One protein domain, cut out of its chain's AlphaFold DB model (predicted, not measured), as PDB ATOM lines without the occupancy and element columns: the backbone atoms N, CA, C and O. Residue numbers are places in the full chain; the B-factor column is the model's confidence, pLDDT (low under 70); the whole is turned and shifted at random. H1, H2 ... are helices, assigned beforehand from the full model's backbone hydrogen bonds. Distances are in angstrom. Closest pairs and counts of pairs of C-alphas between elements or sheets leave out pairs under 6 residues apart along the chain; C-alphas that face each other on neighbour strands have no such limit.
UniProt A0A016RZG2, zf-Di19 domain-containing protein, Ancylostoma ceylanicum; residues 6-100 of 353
ATOM      1  N   ARG A   6      -4.243  45.585 -85.559       63.56
ATOM      2  CA  ARG A   6      -3.587  45.778 -86.853       63.56
ATOM      3  C   ARG A   6      -3.526  44.491 -87.671       63.56
ATOM      4  O   ARG A   6      -3.717  44.546 -88.878       63.56
ATOM      5  N   ASP A   7      -3.273  43.352 -87.025       67.50
ATOM      6  CA  ASP A   7      -3.234  42.054 -87.710       67.50
ATOM      7  C   ASP A   7      -4.630  41.649 -88.191       67.50
ATOM      8  O   ASP A   7      -4.786  41.085 -89.270       67.50
ATOM      9  N   PHE A   8      -5.659  41.965 -87.405       69.06
ATOM     10  CA  PHE A   8      -7.044  41.752 -87.797       69.06
ATOM     11  C   PHE A   8      -7.447  42.633 -88.980       69.06
ATOM     12  O   PHE A   8      -7.988  42.115 -89.955       69.06
ATOM     13  N   ASP A   9      -7.145  43.930 -88.912       68.69
ATOM     14  CA  ASP A   9      -7.443  44.884 -89.979       68.69
ATOM     15  C   ASP A   9      -6.722  44.491 -91.274       68.69
ATOM     16  O   ASP A   9      -7.317  44.572 -92.340       68.69
ATOM     17  N   ALA A  10      -5.488  43.979 -91.192       73.38
ATOM     18  CA  ALA A  10      -4.734  43.505 -92.353       73.38
ATOM     19  C   ALA A  10      -5.313  42.227 -92.990       73.38
ATOM     20  O   ALA A  10      -5.215  42.042 -94.200       73.38
ATOM     21  N   VAL A  11      -5.896  41.322 -92.196       69.50
ATOM     22  CA  VAL A  11      -6.459  40.048 -92.692       69.50
ATOM     23  C   VAL A  11      -7.898  40.210 -93.189       69.50
ATOM     24  O   VAL A  11      -8.318  39.498 -94.102       69.50
ATOM     25  N   TYR A  12      -8.658  41.128 -92.595       69.44
ATOM     26  CA  TYR A  12     -10.085  41.318 -92.864       69.44
ATOM     27  C   TYR A  12     -10.414  42.701 -93.440       69.44
ATOM     28  O   TYR A  12     -11.568  43.132 -93.376       69.44
ATOM     29  N   GLU A  13      -9.427  43.380 -94.032       68.88
ATOM     30  CA  GLU A  13      -9.607  44.684 -94.670       68.88
ATOM     31  C   GLU A  13     -10.765  44.624 -95.683       68.88
ATOM     32  O   GLU A  13     -10.725  43.892 -96.672       68.88
ATOM     33  N   GLY A  14     -11.841  45.372 -95.413       65.50
ATOM     34  CA  GLY A  14     -13.018  45.458 -96.287       65.50
ATOM     35  C   GLY A  14     -14.199  44.538 -95.950       65.50
ATOM     36  O   GLY A  14     -15.265  44.710 -96.546       65.50
ATOM     37  N   ASP A  15     -14.089  43.625 -94.979       64.06
ATOM     38  CA  ASP A  15     -15.226  42.812 -94.519       64.06
ATOM     39  C   ASP A  15     -15.959  43.491 -93.350       64.06
ATOM     40  O   ASP A  15     -15.738  43.198 -92.177       64.06
ATOM     41  N   GLY A  16     -16.888  44.398 -93.672       63.72
ATOM     42  CA  GLY A  16     -17.710  45.106 -92.680       63.72
ATOM     43  C   GLY A  16     -18.651  44.213 -91.856       63.72
ATOM     44  O   GLY A  16     -19.333  44.714 -90.962       63.72
ATOM     45  N   SER A  17     -18.716  42.907 -92.143       64.06
ATOM     46  CA  SER A  17     -19.435  41.935 -91.311       64.06
ATOM     47  C   SER A  17     -18.597  41.410 -90.140       64.06
ATOM     48  O   SER A  17     -19.154  40.864 -89.185       64.06
ATOM     49  N   LYS A  18     -17.273  41.605 -90.181       59.16
ATOM     50  CA  LYS A  18     -16.337  41.144 -89.158       59.16
ATOM     51  C   LYS A  18     -15.845  42.325 -88.338       59.16
ATOM     52  O   LYS A  18     -15.001  43.102 -88.761       59.16
ATOM     53  N   ASN A  19     -16.383  42.444 -87.130       60.44
ATOM     54  CA  ASN A  19     -15.888  43.399 -86.149       60.44
ATOM     55  C   ASN A  19     -14.685  42.788 -85.409       60.44
ATOM     56  O   ASN A  19     -14.786  41.650 -84.945       60.44
ATOM     57  N   TYR A  20     -13.590  43.538 -85.261       56.31
ATOM     58  CA  TYR A  20     -12.446  43.170 -84.421       56.31
ATOM     59  C   TYR A  20     -12.875  42.765 -83.000       56.31
ATOM     60  O   TYR A  20     -12.397  41.764 -82.468       56.31
ATOM     61  N   ASP A  21     -13.872  43.445 -82.433       57.00
ATOM     62  CA  ASP A  21     -14.410  43.150 -81.100       57.00
ATOM     63  C   ASP A  21     -15.137  41.796 -81.029       57.00
ATOM     64  O   ASP A  21     -15.148  41.141 -79.985       57.00
ATOM     65  N   ALA A  22     -15.727  41.348 -82.143       53.78
ATOM     66  CA  ALA A  22     -16.453  40.079 -82.245       53.78
ATOM     67  C   ALA A  22     -15.553  38.922 -82.711       53.78
ATOM     68  O   ALA A  22     -15.723  37.779 -82.293       53.78
ATOM     69  N   CYS A  23     -14.583  39.225 -83.573       53.06
ATOM     70  CA  CYS A  23     -13.677  38.280 -84.217       53.06
ATOM     71  C   CYS A  23     -12.243  38.402 -83.695       53.06
ATOM     72  O   CYS A  23     -11.307  38.002 -84.389       53.06
ATOM     73  N   ARG A  24     -12.067  38.894 -82.463       56.84
ATOM     74  CA  ARG A  24     -10.867  38.682 -81.651       56.84
ATOM     75  C   ARG A  24     -10.653  37.179 -81.473       56.84
ATOM     76  O   ARG A  24     -10.931  36.604 -80.424       56.84
ATOM     77  N   ILE A  25     -10.184  36.501 -82.516       54.00
ATOM     78  CA  ILE A  25      -9.676  35.136 -82.456       54.00
ATOM     79  C   ILE A  25      -8.343  35.244 -81.706       54.00
ATOM     80  O   ILE A  25      -7.251  35.139 -82.253       54.00
ATOM     81  N   ALA A  26      -8.443  35.552 -80.418       62.66
ATOM     82  CA  ALA A  26      -7.390  35.389 -79.455       62.66
ATOM     83  C   ALA A  26      -7.395  33.898 -79.148       62.66
ATOM     84  O   ALA A  26      -8.234  33.398 -78.401       62.66
ATOM     85  N   SER A  27      -6.498  33.168 -79.804       72.75
ATOM     86  CA  SER A  27      -6.162  31.829 -79.344       72.75
ATOM     87  C   SER A  27      -5.501  31.990 -77.975       72.75
ATOM     88  O   SER A  27      -4.356  32.450 -77.861       72.75
ATOM     89  N   PHE A  28      -6.249  31.684 -76.920       79.75
ATOM     90  CA  PHE A  28      -5.743  31.748 -75.560       79.75
ATOM     91  C   PHE A  28      -4.856  30.536 -75.292       79.75
ATOM     92  O   PHE A  28      -5.126  29.420 -75.748       79.75
ATOM     93  N   THR A  29      -3.784  30.784 -74.549       86.12
ATOM     94  CA  THR A  29      -2.879  29.755 -74.046       86.12
ATOM     95  C   THR A  29      -2.982  29.742 -72.530       86.12
ATOM     96  O   THR A  29      -2.894  30.794 -71.897       86.12
ATOM     97  N   CYS A  30      -3.185  28.565 -71.944       88.62
ATOM     98  CA  CYS A  30      -3.219  28.397 -70.503       88.62
ATOM     99  C   CYS A  30      -1.819  28.573 -69.912       88.62
ATOM    100  O   CYS A  30      -0.916  27.820 -70.276       88.62
ATOM    101  N   PRO A  31      -1.616  29.521 -68.981       86.50
ATOM    102  CA  PRO A  31      -0.304  29.743 -68.384       86.50
ATOM    103  C   PRO A  31       0.090  28.637 -67.391       86.50
ATOM    104  O   PRO A  31       1.260  28.529 -67.047       86.50
ATOM    105  N   TYR A  32      -0.858  27.806 -66.942       86.19
ATOM    106  CA  TYR A  32      -0.592  26.718 -65.997       86.19
ATOM    107  C   TYR A  32      -0.155  25.411 -66.662       86.19
ATOM    108  O   TYR A  32       0.698  24.718 -66.119       86.19
ATOM    109  N   CYS A  33      -0.712  25.060 -67.824       89.12
ATOM    110  CA  CYS A  33      -0.385  23.805 -68.514       89.12
ATOM    111  C   CYS A  33       0.126  23.986 -69.950       89.12
ATOM    112  O   CYS A  33       0.430  23.002 -70.617       89.12
ATOM    113  N   GLY A  34       0.205  25.220 -70.453       85.50
ATOM    114  CA  GLY A  34       0.714  25.526 -71.793       85.50
ATOM    115  C   GLY A  34      -0.214  25.135 -72.947       85.50
ATOM    116  O   GLY A  34       0.116  25.409 -74.100       85.50
ATOM    117  N   SER A  35      -1.375  24.531 -72.670       85.19
ATOM    118  CA  SER A  35      -2.358  24.193 -73.703       85.19
ATOM    119  C   SER A  35      -2.838  25.459 -74.419       85.19
ATOM    120  O   SER A  35      -3.074  26.493 -73.795       85.19
ATOM    121  N   ASN A  36      -2.904  25.413 -75.746       84.50
ATOM    122  CA  ASN A  36      -3.167  26.564 -76.604       84.50
ATOM    123  C   ASN A  36      -4.391  26.322 -77.498       84.50
ATOM    124  O   ASN A  36      -4.970  25.240 -77.512       84.50
ATOM    125  N   GLY A  37      -4.803  27.355 -78.235       79.94
ATOM    126  CA  GLY A  37      -5.919  27.244 -79.177       79.94
ATOM    127  C   GLY A  37      -7.301  27.371 -78.534       79.94
ATOM    128  O   GLY A  37      -8.302  27.093 -79.188       79.94
ATOM    129  N   PHE A  38      -7.388  27.822 -77.281       78.12
ATOM    130  CA  PHE A  38      -8.683  28.035 -76.650       78.12
ATOM    131  C   PHE A  38      -9.357  29.298 -77.191       78.12
ATOM    132  O   PHE A  38      -8.760  30.370 -77.230       78.12
ATOM    133  N   SER A  39     -10.639  29.186 -77.536       80.44
ATOM    134  CA  SER A  39     -11.556  30.328 -77.557       80.44
ATOM    135  C   SER A  39     -11.864  30.786 -76.129       80.44
ATOM    136  O   SER A  39     -11.701  30.010 -75.185       80.44
ATOM    137  N   LEU A  40     -12.385  32.005 -75.965       77.62
ATOM    138  CA  LEU A  40     -12.746  32.574 -74.658       77.62
ATOM    139  C   LEU A  40     -13.552  31.601 -73.775       77.62
ATOM    140  O   LEU A  40     -13.207  31.365 -72.620       77.62
ATOM    141  N   ARG A  41     -14.590  30.982 -74.348       76.69
ATOM    142  CA  ARG A  41     -15.475  30.040 -73.648       76.69
ATOM    143  C   ARG A  41     -14.764  28.744 -73.266       76.69
ATOM    144  O   ARG A  41     -14.941  28.234 -72.163       76.69
ATOM    145  N   SER A  42     -13.957  28.202 -74.178       82.69
ATOM    146  CA  SER A  42     -13.191  26.986 -73.889       82.69
ATOM    147  C   SER A  42     -12.089  27.234 -72.860       82.69
ATOM    148  O   SER A  42     -11.814  26.359 -72.050       82.69
ATOM    149  N   PHE A  43     -11.521  28.443 -72.836       84.31
ATOM    150  CA  PHE A  43     -10.516  28.845 -71.862       84.31
ATOM    151  C   PHE A  43     -11.110  28.934 -70.454       84.31
ATOM    152  O   PHE A  43     -10.546  28.372 -69.517       84.31
ATOM    153  N   ALA A  44     -12.288  29.548 -70.320       84.31
ATOM    154  CA  ALA A  44     -13.035  29.584 -69.067       84.31
ATOM    155  C   ALA A  44     -13.316  28.179 -68.529       84.31
ATOM    156  O   ALA A  44     -12.942  27.842 -67.407       84.31
ATOM    157  N   SER A  45     -13.921  27.328 -69.363       87.56
ATOM    158  CA  SER A  45     -14.235  25.948 -68.994       87.56
ATOM    159  C   SER A  45     -12.979  25.175 -68.591       87.56
ATOM    160  O   SER A  45     -12.994  24.473 -67.579       87.56
ATOM    161  N   HIS A  46     -11.878  25.353 -69.321       90.19
ATOM    162  CA  HIS A  46     -10.596  24.734 -69.016       90.19
ATOM    163  C   HIS A  46     -10.057  25.159 -67.642       90.19
ATOM    164  O   HIS A  46      -9.752  24.297 -66.822       90.19
ATOM    165  N   ILE A  47      -9.990  26.460 -67.342       88.62
ATOM    166  CA  ILE A  47      -9.488  26.941 -66.043       88.62
ATOM    167  C   ILE A  47     -10.359  26.424 -64.895       88.62
ATOM    168  O   ILE A  47      -9.835  25.969 -63.883       88.62
ATOM    169  N   LEU A  48     -11.685  26.474 -65.049       87.56
ATOM    170  CA  LEU A  48     -12.619  26.095 -63.988       87.56
ATOM    171  C   LEU A  48     -12.620  24.586 -63.696       87.56
ATOM    172  O   LEU A  48     -12.851  24.205 -62.547       87.56
ATOM    173  N   SER A  49     -12.367  23.748 -64.708       88.25
ATOM    174  CA  SER A  49     -12.412  22.280 -64.595       88.25
ATOM    175  C   SER A  49     -11.047  21.627 -64.370       88.25
ATOM    176  O   SER A  49     -10.938  20.728 -63.542       88.25
ATOM    177  N   VAL A  50     -10.003  22.074 -65.074       87.31
ATOM    178  CA  VAL A  50      -8.659  21.472 -65.034       87.31
ATOM    179  C   VAL A  50      -7.814  22.075 -63.916       87.31
ATOM    180  O   VAL A  50      -7.057  21.369 -63.254       87.31
ATOM    181  N   HIS A  51      -7.968  23.374 -63.668       86.81
ATOM    182  CA  HIS A  51      -7.200  24.120 -62.671       86.81
ATOM    183  C   HIS A  51      -8.103  24.585 -61.525       86.81
ATOM    184  O   HIS A  51      -8.179  25.768 -61.186       86.81
ATOM    185  N   ALA A  52      -8.820  23.624 -60.934       73.06
ATOM    186  CA  ALA A  52      -9.719  23.876 -59.815       73.06
ATOM    187  C   ALA A  52      -8.988  24.360 -58.551       73.06
ATOM    188  O   ALA A  52      -9.585  25.129 -57.796       73.06
ATOM    189  N   GLU A  53      -7.736  23.928 -58.380       71.75
ATOM    190  CA  GLU A  53      -6.790  24.333 -57.340       71.75
ATOM    191  C   GLU A  53      -5.544  24.944 -58.018       71.75
ATOM    192  O   GLU A  53      -5.128  24.438 -59.071       71.75
ATOM    193  N   PRO A  54      -4.950  26.027 -57.479       69.69
ATOM    194  CA  PRO A  54      -3.683  26.571 -57.960       69.69
ATOM    195  C   PRO A  54      -2.585  25.503 -58.082       69.69
ATOM    196  O   PRO A  54      -2.479  24.625 -57.221       69.69
ATOM    197  N   PRO A  55      -1.715  25.595 -59.104       71.69
ATOM    198  CA  PRO A  55      -0.558  24.715 -59.212       71.69
ATOM    199  C   PRO A  55       0.324  24.800 -57.958       71.69
ATOM    200  O   PRO A  55       0.471  25.867 -57.359       71.69
ATOM    201  N   VAL A  56       0.940  23.676 -57.582       77.00
ATOM    202  CA  VAL A  56       1.983  23.615 -56.550       77.00
ATOM    203  C   VAL A  56       3.320  23.369 -57.259       77.00
ATOM    204  O   VAL A  56       3.448  22.339 -57.922       77.00
ATOM    205  N   PRO A  57       4.324  24.259 -57.143       77.31
ATOM    206  CA  PRO A  57       4.349  25.505 -56.369       77.31
ATOM    207  C   PRO A  57       3.446  26.598 -56.960       77.31
ATOM    208  O   PRO A  57       3.214  26.631 -58.168       77.31
ATOM    209  N   ARG A  58       2.968  27.510 -56.100       77.62
ATOM    210  CA  ARG A  58       2.134  28.646 -56.521       77.62
ATOM    211  C   ARG A  58       2.895  29.479 -57.549       77.62
ATOM    212  O   ARG A  58       4.014  29.915 -57.284       77.62
ATOM    213  N   VAL A  59       2.276  29.697 -58.704       80.19
ATOM    214  CA  VAL A  59       2.830  30.499 -59.797       80.19
ATOM    215  C   VAL A  59       1.939  31.705 -60.046       80.19
ATOM    216  O   VAL A  59       0.745  31.558 -60.311       80.19
ATOM    217  N   ASN A  60       2.533  32.896 -59.973       83.62
ATOM    218  CA  ASN A  60       1.856  34.125 -60.363       83.62
ATOM    219  C   ASN A  60       1.796  34.170 -61.887       83.62
ATOM    220  O   ASN A  60       2.817  34.075 -62.569       83.62
ATOM    221  N   VAL A  61       0.590  34.307 -62.421       86.06
ATOM    222  CA  VAL A  61       0.345  34.392 -63.857       86.06
ATOM    223  C   VAL A  61      -0.379  35.685 -64.171       86.06
ATOM    224  O   VAL A  61      -1.133  36.213 -63.357       86.06
ATOM    225  N   ILE A  62      -0.161  36.198 -65.373       83.69
ATOM    226  CA  ILE A  62      -0.938  37.325 -65.876       83.69
ATOM    227  C   ILE A  62      -2.143  36.746 -66.618       83.69
ATOM    228  O   ILE A  62      -1.987  35.836 -67.436       83.69
ATOM    229  N   CYS A  63      -3.346  37.248 -66.331       83.62
ATOM    230  CA  CYS A  63      -4.556  36.799 -67.013       83.62
ATOM    231  C   CYS A  63      -4.469  37.147 -68.506       83.62
ATOM    232  O   CYS A  63      -4.429  38.333 -68.846       83.62
ATOM    233  N   PRO A  64      -4.517  36.155 -69.417       79.12
ATOM    234  CA  PRO A  64      -4.485  36.415 -70.856       79.12
ATOM    235  C   PRO A  64      -5.629  37.318 -71.334       79.12
ATOM    236  O   PRO A  64      -5.503  37.988 -72.356       79.12
ATOM    237  N   MET A  65      -6.737  37.349 -70.588       77.81
ATOM    238  CA  MET A  65      -7.896  38.181 -70.884       77.81
ATOM    239  C   MET A  65      -7.695  39.649 -70.491       77.81
ATOM    240  O   MET A  65      -8.033  40.535 -71.269       77.81
ATOM    241  N   CYS A  66      -7.102  39.916 -69.323       78.12
ATOM    242  CA  CYS A  66      -6.782  41.282 -68.897       78.12
ATOM    243  C   CYS A  66      -5.738  41.936 -69.805       78.12
ATOM    244  O   CYS A  66      -5.832  43.123 -70.075       78.12
ATOM    245  N   ILE A  67      -4.778  41.164 -70.327       74.94
ATOM    246  CA  ILE A  67      -3.809  41.685 -71.305       74.94
ATOM    247  C   ILE A  67      -4.501  42.010 -72.634       74.94
ATOM    248  O   ILE A  67      -4.170  42.995 -73.288       74.94
ATOM    249  N   ALA A  68      -5.449  41.170 -73.055       70.50
ATOM    250  CA  ALA A  68      -6.144  41.342 -74.325       70.50
ATOM    251  C   ALA A  68      -7.139  42.518 -74.322       70.50
ATOM    252  O   ALA A  68      -7.516  42.988 -75.394       70.50
ATOM    253  N   CYS A  69      -7.572  42.993 -73.149       64.25
ATOM    254  CA  CYS A  69      -8.558  44.062 -73.017       64.25
ATOM    255  C   CYS A  69      -8.010  45.220 -72.161       64.25
ATOM    256  O   CYS A  69      -7.937  45.078 -70.942       64.25
ATOM    257  N   PRO A  70      -7.710  46.394 -72.754       55.53
ATOM    258  CA  PRO A  70      -7.121  47.535 -72.044       55.53
ATOM    259  C   PRO A  70      -8.059  48.201 -71.020       55.53
ATOM    260  O   PRO A  70      -7.620  49.070 -70.273       55.53
ATOM    261  N   GLU A  71      -9.336  47.807 -70.966       57.91
ATOM    262  CA  GLU A  71     -10.292  48.263 -69.943       57.91
ATOM    263  C   GLU A  71     -10.051  47.632 -68.560       57.91
ATOM    264  O   GLU A  71     -10.601  48.094 -67.560       57.91
ATOM    265  N   PHE A  72      -9.226  46.586 -68.489       56.69
ATOM    266  CA  PHE A  72      -8.863  45.916 -67.245       56.69
ATOM    267  C   PHE A  72      -7.427  46.276 -66.856       56.69
ATOM    268  O   PHE A  72      -6.566  46.433 -67.716       56.69
ATOM    269  N   ASP A  73      -7.165  46.408 -65.550       56.34
ATOM    270  CA  ASP A  73      -5.822  46.637 -65.001       56.34
ATOM    271  C   ASP A  73      -4.862  45.537 -65.490       56.34
ATOM    272  O   ASP A  73      -4.890  44.397 -65.017       56.34
ATOM    273  N   ALA A  74      -4.064  45.873 -66.508       56.00
ATOM    274  CA  ALA A  74      -3.395  44.913 -67.385       56.00
ATOM    275  C   ALA A  74      -2.260  44.125 -66.706       56.00
ATOM    276  O   ALA A  74      -1.735  43.177 -67.288       56.00
ATOM    277  N   ASN A  75      -1.899  44.481 -65.469       53.66
ATOM    278  CA  ASN A  75      -0.694  43.996 -64.797       53.66
ATOM    279  C   ASN A  75      -0.943  43.399 -63.405       53.66
ATOM    280  O   ASN A  75      -0.006  43.284 -62.612       53.66
ATOM    281  N   ARG A  76      -2.173  42.987 -63.078       65.44
ATOM    282  CA  ARG A  76      -2.404  42.285 -61.813       65.44
ATOM    283  C   ARG A  76      -1.792  40.886 -61.901       65.44
ATOM    284  O   ARG A  76      -2.322  40.016 -62.586       65.44
ATOM    285  N   GLU A  77      -0.660  40.680 -61.232       68.50
ATOM    286  CA  GLU A  77      -0.167  39.336 -60.940       68.50
ATOM    287  C   GLU A  77      -1.276  38.571 -60.215       68.50
ATOM    288  O   GLU A  77      -1.794  39.023 -59.189       68.50
ATOM    289  N   ILE A  78      -1.690  37.442 -60.785       80.19
ATOM    290  CA  ILE A  78      -2.767  36.615 -60.254       80.19
ATOM    291  C   ILE A  78      -2.162  35.318 -59.749       80.19
ATOM    292  O   ILE A  78      -1.521  34.573 -60.486       80.19
ATOM    293  N   ASP A  79      -2.417  35.043 -58.482       77.50
ATOM    294  CA  ASP A  79      -2.045  33.814 -57.795       77.50
ATOM    295  C   ASP A  79      -2.997  32.651 -58.135       77.50
ATOM    296  O   ASP A  79      -2.589  31.492 -58.157       77.50
ATOM    297  N   ASN A  80      -4.263  32.962 -58.437       83.31
ATOM    298  CA  ASN A  80      -5.330  32.002 -58.701       83.31
ATOM    299  C   ASN A  80      -6.197  32.435 -59.894       83.31
ATOM    300  O   ASN A  80      -7.137  33.224 -59.767       83.31
ATOM    301  N   LEU A  81      -5.920  31.881 -61.075       85.00
ATOM    302  CA  LEU A  81      -6.612  32.270 -62.306       85.00
ATOM    303  C   LEU A  81      -8.113  31.962 -62.257       85.00
ATOM    304  O   LEU A  81      -8.909  32.727 -62.789       85.00
ATOM    305  N   LYS A  82      -8.510  30.885 -61.568       86.75
ATOM    306  CA  LYS A  82      -9.914  30.511 -61.368       86.75
ATOM    307  C   LYS A  82     -10.694  31.570 -60.594       86.75
ATOM    308  O   LYS A  82     -11.732  32.019 -61.071       86.75
ATOM    309  N   THR A  83     -10.203  31.979 -59.424       86.00
ATOM    310  CA  THR A  83     -10.905  32.954 -58.575       86.00
ATOM    311  C   THR A  83     -10.971  34.316 -59.261       86.00
ATOM    312  O   THR A  83     -12.026  34.954 -59.274       86.00
ATOM    313  N   HIS A  84      -9.882  34.721 -59.919       86.69
ATOM    314  CA  HIS A  84      -9.844  35.926 -60.735       86.69
ATOM    315  C   HIS A  84     -10.861  35.870 -61.886       86.69
ATOM    316  O   HIS A  84     -11.663  36.790 -62.039       86.69
ATOM    317  N   TRP A  85     -10.893  34.777 -62.654       85.00
ATOM    318  CA  TRP A  85     -11.844  34.615 -63.755       85.00
ATOM    319  C   TRP A  85     -13.289  34.745 -63.274       85.00
ATOM    320  O   TRP A  85     -14.073  35.501 -63.849       85.00
ATOM    321  N   THR A  86     -13.633  34.064 -62.178       84.75
ATOM    322  CA  THR A  86     -14.988  34.120 -61.622       84.75
ATOM    323  C   THR A  86     -15.377  35.512 -61.133       84.75
ATOM    324  O   THR A  86     -16.534  35.896 -61.267       84.75
ATOM    325  N   ALA A  87     -14.425  36.287 -60.607       82.19
ATOM    326  CA  ALA A  87     -14.690  37.618 -60.068       82.19
ATOM    327  C   ALA A  87     -14.787  38.702 -61.155       82.19
ATOM    328  O   ALA A  87     -15.598  39.617 -61.030       82.19
ATOM    329  N   PHE A  88     -13.975  38.612 -62.213       78.38
ATOM    330  CA  PHE A  88     -13.800  39.705 -63.178       78.38
ATOM    331  C   PHE A  88     -14.320  39.394 -64.589       78.38
ATOM    332  O   PHE A  88     -14.590  40.319 -65.354       78.38
ATOM    333  N   HIS A  89     -14.491  38.118 -64.949       78.88
ATOM    334  CA  HIS A  89     -14.812  37.706 -66.322       78.88
ATOM    335  C   HIS A  89     -16.024  36.780 -66.454       78.88
ATOM    336  O   HIS A  89     -16.542  36.651 -67.562       78.88
ATOM    337  N   ALA A  90     -16.547  36.210 -65.362       74.00
ATOM    338  CA  ALA A  90     -17.718  35.323 -65.407       74.00
ATOM    339  C   ALA A  90     -18.932  35.937 -66.129       74.00
ATOM    340  O   ALA A  90     -19.666  35.232 -66.813       74.00
ATOM    341  N   ASN A  91     -19.129  37.256 -66.029       63.88
ATOM    342  CA  ASN A  91     -20.258  37.937 -66.671       63.88
ATOM    343  C   ASN A  91     -19.996  38.333 -68.143       63.88
ATOM    344  O   ASN A  91     -20.918  38.692 -68.877       63.88
ATOM    345  N   LEU A  92     -18.744  38.265 -68.604       61.50
ATOM    346  CA  LEU A  92     -18.382  38.601 -69.984       61.50
ATOM    347  C   LEU A  92     -18.795  37.499 -70.973       61.50
ATOM    348  O   LEU A  92     -19.059  37.784 -72.144       61.50
ATOM    349  N   GLU A  93     -18.921  36.256 -70.497       54.88
ATOM    350  CA  GLU A  93     -19.499  35.147 -71.266       54.88
ATOM    351  C   GLU A  93     -20.915  35.484 -71.761       54.88
ATOM    352  O   GLU A  93     -21.258  35.194 -72.908       54.88
ATOM    353  N   THR A  94     -21.699  36.195 -70.945       50.47
ATOM    354  CA  THR A  94     -23.052  36.660 -71.283       50.47
ATOM    355  C   THR A  94     -23.038  37.846 -72.251       50.47
ATOM    356  O   THR A  94     -23.868  37.934 -73.157       50.47
ATOM    357  N   ALA A  95     -22.091  38.773 -72.084       46.75
ATOM    358  CA  ALA A  95     -22.008  39.991 -72.890       46.75
ATOM    359  C   ALA A  95     -21.511  39.726 -74.321       46.75
ATOM    360  O   ALA A  95     -21.996  40.350 -75.263       46.75
ATOM    361  N   THR A  96     -20.625  38.743 -74.510       52.12
ATOM    362  CA  THR A  96     -20.138  38.365 -75.850       52.12
ATOM    363  C   THR A  96     -21.253  37.725 -76.702       52.12
ATOM    364  O   THR A  96     -21.216  37.809 -77.923       52.12
ATOM    365  N   TYR A  97     -22.298  37.165 -76.073       38.88
ATOM    366  CA  TYR A  97     -23.484  36.617 -76.752       38.88
ATOM    367  C   TYR A  97     -24.508  37.691 -77.172       38.88
ATOM    368  O   TYR A  97     -25.260  37.507 -78.123       38.88
ATOM    369  N   ARG A  98     -24.537  38.861 -76.515       33.16
ATOM    370  CA  ARG A  98     -25.387  39.998 -76.941       33.16
ATOM    371  C   ARG A  98     -24.866  40.693 -78.204       33.16
ATOM    372  O   ARG A  98     -25.621  41.443 -78.815       33.16
ATOM    373  N   ALA A  99     -23.627  40.410 -78.601       39.66
ATOM    374  CA  ALA A  99     -23.073  40.750 -79.906       39.66
ATOM    375  C   ALA A  99     -23.315  39.639 -80.946       39.66
ATOM    376  O   ALA A  99     -22.537  39.501 -81.886       39.66
ATOM    377  N   GLU A 100     -24.389  38.849 -80.802       29.48
ATOM    378  CA  GLU A 100     -24.978  38.133 -81.931       29.48
ATOM    379  C   GLU A 100     -25.098  39.146 -83.088       29.48
ATOM    380  O   GLU A 100     -25.817  40.148 -82.944       29.48
TER     381      GLU A 100
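This is residues 6 to 100 of the 353 residues of the protein "zf-Di19 domain-containing protein" of Ancylostoma ceylanicum (UniProt A0A016RZG2). A small helix, H1, lies at one end of the long axis, and a long loop leads from it into a loop-rich body where H2 packs on H4, with H3 near H4 and H5 close to H2. The 95 printed residues, all helix in class, hold H1 to H5 in that order and no named strand; under half are in named elements. The whole is only just compact, close to loose, with a radius of gyration of the C-alphas of 14.5 A, and elongated, 48 by 25 by 23 A.

H1, residues 6 to 12, touches no helix. H2, residues 40 to 50, touches H4, residues 81 to 88, at a steep tilt of 49 degrees, opposite ways; their closest C-alphas, Leu 48 and Lys 82, are 5.8 A apart. H3, residues 64 to 68, is near H4. H5, residues 92 to 98, is close to H2 but not clearly touching: the closest C-alphas, Arg 41 and Glu 93, are 6.9 A apart. Every O i to N i+4 pair is within hydrogen-bond range in H1, H2, H3 and H4; in H5 1 of 3 is, beside 3 of 4 O i to N i+3 pairs.

H1 begins at C-alpha 6 (-3.587, 45.778, -86.853), H2 spans 15.3 A, and H5 ends at C-alpha 98 (-25.387, 39.998, -76.941).

The C-alphas farthest apart, Gly 14 and Pro 57, are 47.9 A apart. The links H1 to H2, H2 to H3 and H3 to H4 are long. The printed part has no cut; 40 residues are under pLDDT 70, among them 11 to 26 and 91 to 100.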